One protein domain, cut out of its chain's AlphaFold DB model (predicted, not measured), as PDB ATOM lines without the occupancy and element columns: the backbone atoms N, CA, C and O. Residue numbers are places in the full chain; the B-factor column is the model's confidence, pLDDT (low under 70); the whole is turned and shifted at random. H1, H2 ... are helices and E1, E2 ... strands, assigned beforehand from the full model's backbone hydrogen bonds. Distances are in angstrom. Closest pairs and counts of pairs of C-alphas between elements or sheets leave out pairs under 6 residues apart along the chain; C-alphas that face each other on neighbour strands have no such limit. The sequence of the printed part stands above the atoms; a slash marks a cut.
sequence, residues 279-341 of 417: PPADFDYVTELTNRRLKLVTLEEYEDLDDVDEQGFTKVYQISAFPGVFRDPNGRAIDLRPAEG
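Overview. This is residues 279 to 341 of the 417 residues of an uncharacterized protein of Toxoplasma gondii FOU (UniProt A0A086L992). A small sheet of four short strands, curled like part of a barrel, has H1 over it along E1 and E2, while H2 only grazes the sheet beside E2. Loops alone link E2 to E3 and E3 to E4, while H2 stands between E1 and E2 along the chain, and the two ends of the printed part come near each other, 7.9 A apart at the C-alphas of Pro 279 and Gly 341. The 63 printed residues run H1, E1, H2, E2, E3, E4, and the mixed sheet has the order E1, E2, E3, E4. The class is mixed, helices and strands, with under half of the residues in named elements. The whole is compact, radius of gyration of the C-alphas 11.7 A, and only just elongated, spanning 36 by 24 by 18 A.

Along the chain. E2, residues 314 to 318, is 13.1 A long. E1 is residues 294 to 296, E3 325 to 327, and E4 333 to 335, which ends at C-alpha 335 (177.671, 142.350, 159.877). H1, residues 285 to 291, begins at C-alpha 285 (167.549, 144.640, 160.392) and is 9.9 A long; H2, residues 299 to 304, is 9.7 A.

Arrangement. E1 and E2 are parallel, N 316 to O 295 being 2.8 A; with H2 between, they form a strand-helix-strand unit with a right-handed crossover. E2, E3 and E4 form a meander, each strand the antiparallel neighbour of the one before, with N 327 to O 317 at 2.9 A and N 334 to O 326 at 2.8 A. Pairing on E2 is staggered: 314 to 316 with E1, 317 to 318 with E3. H1 is on the sheet at a height of 8.8 A, only just over E1 and E2 with 3 C-alphas on each; its closest C-alphas to E1 are Leu 289 and Lys 295, 6.4 A. H2 comes closest to E2 at the C-alphas of Leu 299 and Tyr 317, 6.2 A. In H1 every O i to N i+4 pair is within hydrogen-bond range; in H2 0 of 2 are, and 1 of 3 O i to N i+3 pairs.

Size, cuts and confidence. The C-alphas of Asp 304 and Gly 341, the two farthest apart, are 36.9 A apart. The printed part has no cut and no long link. Mean pLDDT of the printed part is 97.1, and no printed residue is under 70.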
ATOM      1  N   PRO A 279     172.679 142.528 150.146       95.88
ATOM      2  CA  PRO A 279     171.541 141.917 150.850       95.88
ATOM      3  C   PRO A 279     170.170 142.243 150.209       95.88
ATOM      4  O   PRO A 279     170.070 143.246 149.503       95.88
ATOM      5  N   PRO A 280     169.121 141.430 150.453       96.06
ATOM      6  CA  PRO A 280     167.753 141.748 150.038       96.06
ATOM      7  C   PRO A 280     167.287 143.091 150.613       96.06
ATOM      8  O   PRO A 280     167.577 143.413 151.768       96.06
ATOM      9  N   ALA A 281     166.572 143.879 149.807       94.75
ATOM     10  CA  ALA A 281     166.114 145.217 150.193       94.75
ATOM     11  C   ALA A 281     165.034 145.198 151.291       94.75
ATOM     12  O   ALA A 281     164.860 146.179 152.007       94.75
ATOM     13  N   ASP A 282     164.324 144.081 151.417       96.00
ATOM     14  CA  ASP A 282     163.255 143.807 152.374       96.00
ATOM     15  C   ASP A 282     163.748 143.117 153.657       96.00
ATOM     16  O   ASP A 282     162.940 142.732 154.503       96.00
ATOM     17  N   PHE A 283     165.063 142.951 153.825       97.25
ATOM     18  CA  PHE A 283     165.615 142.325 155.020       97.25
ATOM     19  C   PHE A 283     165.423 143.213 156.259       97.25
ATOM     20  O   PHE A 283     165.891 144.354 156.307       97.25
ATOM     21  N   ASP A 284     164.764 142.671 157.282       97.31
ATOM     22  CA  ASP A 284     164.458 143.390 158.515       97.31
ATOM     23  C   ASP A 284     165.646 143.387 159.491       97.31
ATOM     24  O   ASP A 284     165.857 142.463 160.276       97.31
ATOM     25  N   TYR A 285     166.432 144.461 159.462       97.69
ATOM     26  CA  TYR A 285     167.549 144.640 160.392       97.69
ATOM     27  C   TYR A 285     167.101 144.931 161.829       97.69
ATOM     28  O   TYR A 285     167.886 144.725 162.753       97.69
ATOM     29  N   VAL A 286     165.870 145.406 162.050       97.31
ATOM     30  CA  VAL A 286     165.399 145.819 163.382       97.31
ATOM     31  C   VAL A 286     165.226 144.602 164.286       97.31
ATOM     32  O   VAL A 286     165.645 144.624 165.449       97.31
ATOM     33  N   THR A 287     164.674 143.513 163.752       97.69
ATOM     34  CA  THR A 287     164.558 142.245 164.484       97.69
ATOM     35  C   THR A 287     165.923 141.646 164.805       97.69
ATOM     36  O   THR A 287     166.157 141.256 165.948       97.69
ATOM     37  N   GLU A 288     166.866 141.646 163.860       97.81
ATOM     38  CA  GLU A 288     168.234 141.157 164.097       97.81
ATOM     39  C   GLU A 288     169.001 141.983 165.140       97.81
ATOM     40  O   GLU A 288     169.677 141.420 166.007       97.81
ATOM     41  N   LEU A 289     168.871 143.313 165.104       97.94
ATOM     42  CA  LEU A 289     169.438 144.204 166.118       97.94
ATOM     43  C   LEU A 289     168.860 143.889 167.503       97.94
ATOM     44  O   LEU A 289     169.610 143.693 168.461       97.94
ATOM     45  N   THR A 290     167.536 143.737 167.587       97.88
ATOM     46  CA  THR A 290     166.840 143.415 168.840       97.88
ATOM     47  C   THR A 290     167.280 142.059 169.396       97.88
ATOM     48  O   THR A 290     167.610 141.950 170.578       97.88
ATOM     49  N   ASN A 291     167.383 141.039 168.538       98.00
ATOM     50  CA  ASN A 291     167.835 139.694 168.909       98.00
ATOM     51  C   ASN A 291     169.253 139.692 169.502       98.00
ATOM     52  O   ASN A 291     169.564 138.872 170.367       98.00
ATOM     53  N   ARG A 292     170.113 140.621 169.065       97.94
ATOM     54  CA  ARG A 292     171.494 140.767 169.554       97.94
ATOM     55  C   ARG A 292     171.661 141.805 170.664       97.94
ATOM     56  O   ARG A 292     172.795 142.032 171.077       97.94
ATOM     57  N   ARG A 293     170.568 142.397 171.163       98.12
ATOM     58  CA  ARG A 293     170.574 143.508 172.135       98.12
ATOM     59  C   ARG A 293     171.397 144.704 171.648       98.12
ATOM     60  O   ARG A 293     172.232 145.244 172.367       98.12
ATOM     61  N   LEU A 294     171.176 145.094 170.400       98.38
ATOM     62  CA  LEU A 294     171.782 146.268 169.783       98.38
ATOM     63  C   LEU A 294     170.691 147.296 169.490       98.38
ATOM     64  O   LEU A 294     169.599 146.934 169.052       98.38
ATOM     65  N   LYS A 295     170.989 148.574 169.712       98.19
ATOM     66  CA  LYS A 295     170.074 149.684 169.444       98.19
ATOM     67  C   LYS A 295     170.651 150.555 168.341       98.19
ATOM     68  O   LYS A 295     171.750 151.078 168.494       98.19
ATOM     69  N   LEU A 296     169.918 150.695 167.237       98.25
ATOM     70  CA  LEU A 296     170.301 151.613 166.170       98.25
ATOM     71  C   LEU A 296     170.137 153.054 166.658       98.25
ATOM     72  O   LEU A 296     169.055 153.433 167.100       98.25
ATOM     73  N   VAL A 297     171.209 153.826 166.563       97.94
ATOM     74  CA  VAL A 297     171.294 155.238 166.939       97.94
ATOM     75  C   VAL A 297     171.837 156.012 165.735       97.94
ATOM     76  O   VAL A 297     172.638 155.466 164.963       97.94
ATOM     77  N   THR A 298     171.378 157.248 165.522       97.44
ATOM     78  CA  THR A 298     171.927 158.083 164.442       97.44
ATOM     79  C   THR A 298     173.350 158.523 164.779       97.44
ATOM     80  O   THR A 298     173.772 158.457 165.930       97.44
ATOM     81  N   LEU A 299     174.137 158.937 163.783       96.00
ATOM     82  CA  LEU A 299     175.533 159.300 164.040       96.00
ATOM     83  C   LEU A 299     175.639 160.525 164.964       96.00
ATOM     84  O   LEU A 299     176.573 160.603 165.751       96.00
ATOM     85  N   GLU A 300     174.669 161.436 164.891       95.94
ATOM     86  CA  GLU A 300     174.587 162.637 165.723       95.94
ATOM     87  C   GLU A 300     174.308 162.283 167.190       95.94
ATOM     88  O   GLU A 300     175.008 162.740 168.082       95.94
ATOM     89  N   GLU A 301     173.328 161.411 167.440       97.00
ATOM     90  CA  GLU A 301     172.967 160.962 168.792       97.00
ATOM     91  C   GLU A 301     174.024 160.033 169.410       97.00
ATOM     92  O   GLU A 301     174.068 159.828 170.624       97.00
ATOM     93  N   TYR A 302     174.867 159.423 168.576       96.62
ATOM     94  CA  TYR A 302     175.837 158.424 169.005       96.62
ATOM     95  C   TYR A 302     176.906 158.985 169.951       96.62
ATOM     96  O   TYR A 302     177.400 158.251 170.813       96.62
ATOM     97  N   GLU A 303     177.268 160.259 169.788       95.69
ATOM     98  CA  GLU A 303     178.250 160.938 170.640       95.69
ATOM     99  C   GLU A 303     177.681 161.261 172.030       95.69
ATOM    100  O   GLU A 303     178.419 161.201 173.013       95.69
ATOM    101  N   ASP A 304     176.375 161.526 172.115       97.06
ATOM    102  CA  ASP A 304     175.717 162.000 173.336       97.06
ATOM    103  C   ASP A 304     175.197 160.870 174.240       97.06
ATOM    104  O   ASP A 304     175.140 161.026 175.460       97.06
ATOM    105  N   LEU A 305     174.775 159.739 173.664       97.06
ATOM    106  CA  LEU A 305     174.194 158.628 174.428       97.06
ATOM    107  C   LEU A 305     175.261 157.751 175.092       97.06
ATOM    108  O   LEU A 305     176.352 157.572 174.561       97.06
ATOM    109  N   ASP A 306     174.922 157.105 176.206       98.00
ATOM    110  CA  ASP A 306     175.787 156.101 176.831       98.00
ATOM    111  C   ASP A 306     175.963 154.853 175.946       98.00
ATOM    112  O   ASP A 306     175.097 154.493 175.145       98.00
ATOM    113  N   ASP A 307     177.092 154.156 176.100       98.00
ATOM    114  CA  ASP A 307     177.428 152.974 175.290       98.00
ATOM    115  C   ASP A 307     176.421 151.822 175.433       98.00
ATOM    116  O   ASP A 307     176.217 151.041 174.497       98.00
ATOM    117  N   VAL A 308     175.789 151.720 176.602       98.12
ATOM    118  CA  VAL A 308     174.769 150.724 176.929       98.12
ATOM    119  C   VAL A 308     173.585 151.444 177.560       98.12
ATOM    120  O   VAL A 308     173.769 152.211 178.502       98.12
ATOM    121  N   ASP A 309     172.379 151.192 177.054       97.50
ATOM    122  CA  ASP A 309     171.163 151.781 177.610       97.50
ATOM    123  C   ASP A 309     170.716 151.102 178.921       97.50
ATOM    124  O   ASP A 309     171.253 150.076 179.349       97.50
ATOM    125  N   GLU A 310     169.697 151.670 179.570       97.81
ATOM    126  CA  GLU A 310     169.143 151.159 180.833       97.81
ATOM    127  C   GLU A 310     168.595 149.722 180.711       97.81
ATOM    128  O   GLU A 310     168.515 148.981 181.693       97.81
ATOM    129  N   GLN A 311     168.225 149.312 179.497       97.56
ATOM    130  CA  GLN A 311     167.685 148.002 179.156       97.56
ATOM    131  C   GLN A 311     168.783 146.995 178.762       97.56
ATOM    132  O   GLN A 311     168.486 145.818 178.527       97.56
ATOM    133  N   GLY A 312     170.049 147.418 178.728       97.69
ATOM    134  CA  GLY A 312     171.197 146.584 178.395       97.69
ATOM    135  C   GLY A 312     171.439 146.395 176.893       97.69
ATOM    136  O   GLY A 312     172.098 145.422 176.515       97.69
ATOM    137  N   PHE A 313     170.910 147.270 176.036       98.31
ATOM    138  CA  PHE A 313     171.213 147.315 174.609       98.31
ATOM    139  C   PHE A 313     172.442 148.181 174.352       98.31
ATOM    140  O   PHE A 313     172.550 149.302 174.840       98.31
ATOM    141  N   THR A 314     173.367 147.679 173.540       98.56
ATOM    142  CA  THR A 314     174.538 148.448 173.105       98.56
ATOM    143  C   THR A 314     174.156 149.363 171.944       98.56
ATOM    144  O   THR A 314     173.580 148.887 170.959       98.56
ATOM    145  N   LYS A 315     174.483 150.659 172.027       98.31
ATOM    146  CA  LYS A 315     174.261 151.588 170.907       98.31
ATOM    147  C   LYS A 315     175.123 151.183 169.712       98.31
ATOM    148  O   LYS A 315     176.287 150.822 169.863       98.31
ATOM    149  N   VAL A 316     174.569 151.239 168.513       98.56
ATOM    150  CA  VAL A 316     175.294 151.004 167.261       98.56
ATOM    151  C   VAL A 316     174.803 151.980 166.205       98.56
ATOM    152  O   VAL A 316     173.625 152.326 166.183       98.56
ATOM    153  N   TYR A 317     175.679 152.375 165.286       98.31
ATOM    154  CA  TYR A 317     175.283 153.131 164.098       98.31
ATOM    155  C   TYR A 317     175.565 152.330 162.831       98.31
ATOM    156  O   TYR A 317     176.463 151.482 162.779       98.31
ATOM    157  N   GLN A 318     174.773 152.587 161.796       98.00
ATOM    158  CA  GLN A 318     174.927 151.943 160.499       98.00
ATOM    159  C   GLN A 318     176.016 152.636 159.677       98.00
ATOM    160  O   GLN A 318     176.038 153.860 159.554       98.00
ATOM    161  N   ILE A 319     176.904 151.856 159.058       97.12
ATOM    162  CA  ILE A 319     177.915 152.402 158.153       97.12
ATOM    163  C   ILE A 319     177.237 152.758 156.825       97.12
ATOM    164  O   ILE A 319     176.763 151.879 156.107       97.12
ATOM    165  N   SER A 320     177.229 154.044 156.469       94.94
ATOM    166  CA  SER A 320     176.506 154.573 155.297       94.94
ATOM    167  C   SER A 320     176.866 153.883 153.974       94.94
ATOM    168  O   SER A 320     175.998 153.647 153.137       94.94
ATOM    169  N   ALA A 321     178.134 153.505 153.791       95.19
ATOM    170  CA  ALA A 321     178.609 152.821 152.588       95.19
ATOM    171  C   ALA A 321     178.228 151.329 152.516       95.19
ATOM    172  O   ALA A 321     178.331 150.727 151.445       95.19
ATOM    173  N   PHE A 322     177.815 150.717 153.631       95.19
ATOM    174  CA  PHE A 322     177.573 149.277 153.731       95.19
ATOM    175  C   PHE A 322     176.268 148.988 154.484       95.19
ATOM    176  O   PHE A 322     176.288 148.747 155.694       95.19
ATOM    177  N   PRO A 323     175.124 148.962 153.777       94.94
ATOM    178  CA  PRO A 323     173.848 148.625 154.386       94.94
ATOM    179  C   PRO A 323     173.879 147.280 155.119       94.94
ATOM    180  O   PRO A 323     174.415 146.299 154.598       94.94
ATOM    181  N   GLY A 324     173.334 147.247 156.338       96.62
ATOM    182  CA  GLY A 324     173.346 146.059 157.196       96.62
ATOM    183  C   GLY A 324     174.657 145.789 157.945       96.62
ATOM    184  O   GLY A 324     174.742 144.793 158.665       96.62
ATOM    185  N   VAL A 325     175.671 146.650 157.801       98.06
ATOM    186  CA  VAL A 325     176.892 146.614 158.616       98.06
ATOM    187  C   VAL A 325     176.854 147.757 159.621       98.06
ATOM    188  O   VAL A 325     176.713 148.926 159.259       98.06
ATOM    189  N   PHE A 326     177.008 147.406 160.890       98.19
ATOM    190  CA  PHE A 326     176.921 148.325 162.017       98.19
ATOM    191  C   PHE A 326     178.268 148.419 162.724       98.19
ATOM    192  O   PHE A 326     179.082 147.500 162.630       98.19
ATOM    193  N   ARG A 327     178.521 149.516 163.431       98.50
ATOM    194  CA  ARG A 327     179.720 149.686 164.255       98.50
ATOM    195  C   ARG A 327     179.317 149.932 165.705       98.50
ATOM    196  O   ARG A 327     178.409 150.718 165.962       98.50
ATOM    197  N   ASP A 328     179.969 149.212 166.615       98.31
ATOM    198  CA  ASP A 328     179.776 149.345 168.061       98.31
ATOM    199  C   ASP A 328     180.735 150.393 168.680       98.31
ATOM    200  O   ASP A 328     181.648 150.870 167.989       98.31
ATOM    201  N   PRO A 329     180.569 150.761 169.970       98.19
ATOM    202  CA  PRO A 329     181.426 151.743 170.652       98.19
ATOM    203  C   PRO A 329     182.886 151.317 170.743       98.19
ATOM    204  O   PRO A 329     183.784 152.153 170.741       98.19
ATOM    205  N   ASN A 330     183.134 150.008 170.696       97.62
ATOM    206  CA  ASN A 330     184.476 149.435 170.673       97.62
ATOM    207  C   ASN A 330     185.120 149.482 169.273       97.62
ATOM    208  O   ASN A 330     186.226 148.979 169.082       97.62
ATOM    209  N   GLY A 331     184.428 150.030 168.270       96.81
ATOM    210  CA  GLY A 331     184.896 150.117 166.890       96.81
ATOM    211  C   GLY A 331     184.786 148.812 166.094       96.81
ATOM    212  O   GLY A 331     185.188 148.771 164.925       96.81
ATOM    213  N   ARG A 332     184.218 147.748 166.669       97.94
ATOM    214  CA  ARG A 332     184.022 146.461 166.001       97.94
ATOM    215  C   ARG A 332     182.842 146.553 165.036       97.94
ATOM    216  O   ARG A 332     181.744 146.987 165.382       97.94
ATOM    217  N   ALA A 333     183.080 146.112 163.803       97.88
ATOM    218  CA  ALA A 333     182.045 146.016 162.785       97.88
ATOM    219  C   ALA A 333     181.214 144.741 162.985       97.88
ATOM    220  O   ALA A 333     181.755 143.636 163.065       97.88
ATOM    221  N   ILE A 334     179.898 144.897 163.037       98.00
ATOM    222  CA  ILE A 334     178.917 143.828 163.179       98.00
ATOM    223  C   ILE A 334     178.154 143.728 161.858       98.00
ATOM    224  O   ILE A 334     177.366 144.604 161.511       98.00
ATOM    225  N   ASP A 335     178.399 142.654 161.110       97.69
ATOM    226  CA  ASP A 335     177.671 142.350 159.877       97.69
ATOM    227  C   ASP A 335     176.381 141.588 160.217       97.69
ATOM    228  O   ASP A 335     176.434 140.462 160.730       97.69
ATOM    229  N   LEU A 336     175.231 142.222 159.973       97.69
ATOM    230  CA  LEU A 336     173.899 141.638 160.165       97.69
ATOM    231  C   LEU A 336     173.237 141.241 158.844       97.69
ATOM    232  O   LEU A 336     172.066 140.875 158.834       97.69
ATOM    233  N   ARG A 337     173.955 141.299 157.719       97.31
ATOM    234  CA  ARG A 337     173.401 140.862 156.435       97.31
ATOM    235  C   ARG A 337     173.125 139.353 156.459       97.31
ATOM    236  O   ARG A 337     173.908 138.596 157.048       97.31
ATOM    237  N   PRO A 338     172.063 138.881 155.784       96.62
ATOM    238  CA  PRO A 338     171.691 137.472 155.800       96.62
ATOM    239  C   PRO A 338     172.814 136.590 155.254       96.62
ATOM    240  O   PRO A 338     173.361 136.829 154.177       96.62
ATOM    241  N   ALA A 339     173.142 135.520 155.981       93.94
ATOM    242  CA  ALA A 339     174.127 134.540 155.523       93.94
ATOM    243  C   ALA A 339     173.653 133.788 154.264       93.94
ATOM    244  O   ALA A 339     174.470 133.335 153.449       93.94
ATOM    245  N   GLU A 340     172.334 133.670 154.110       92.50
ATOM    246  CA  GLU A 340     171.672 133.099 152.945       92.50
ATOM    247  C   GLU A 340     171.781 134.034 151.739       92.50
ATOM    248  O   GLU A 340     171.791 135.257 151.860       92.50
ATOM    249  N   GLY A 341     171.955 133.453 150.551       91.81
ATOM    250  CA  GLY A 341     172.125 134.216 149.310       91.81
ATOM    251  C   GLY A 341     173.465 134.949 149.172       91.81
ATOM    252  O   GLY A 341     173.796 135.381 148.071       91.81
TER     253      GLY A 341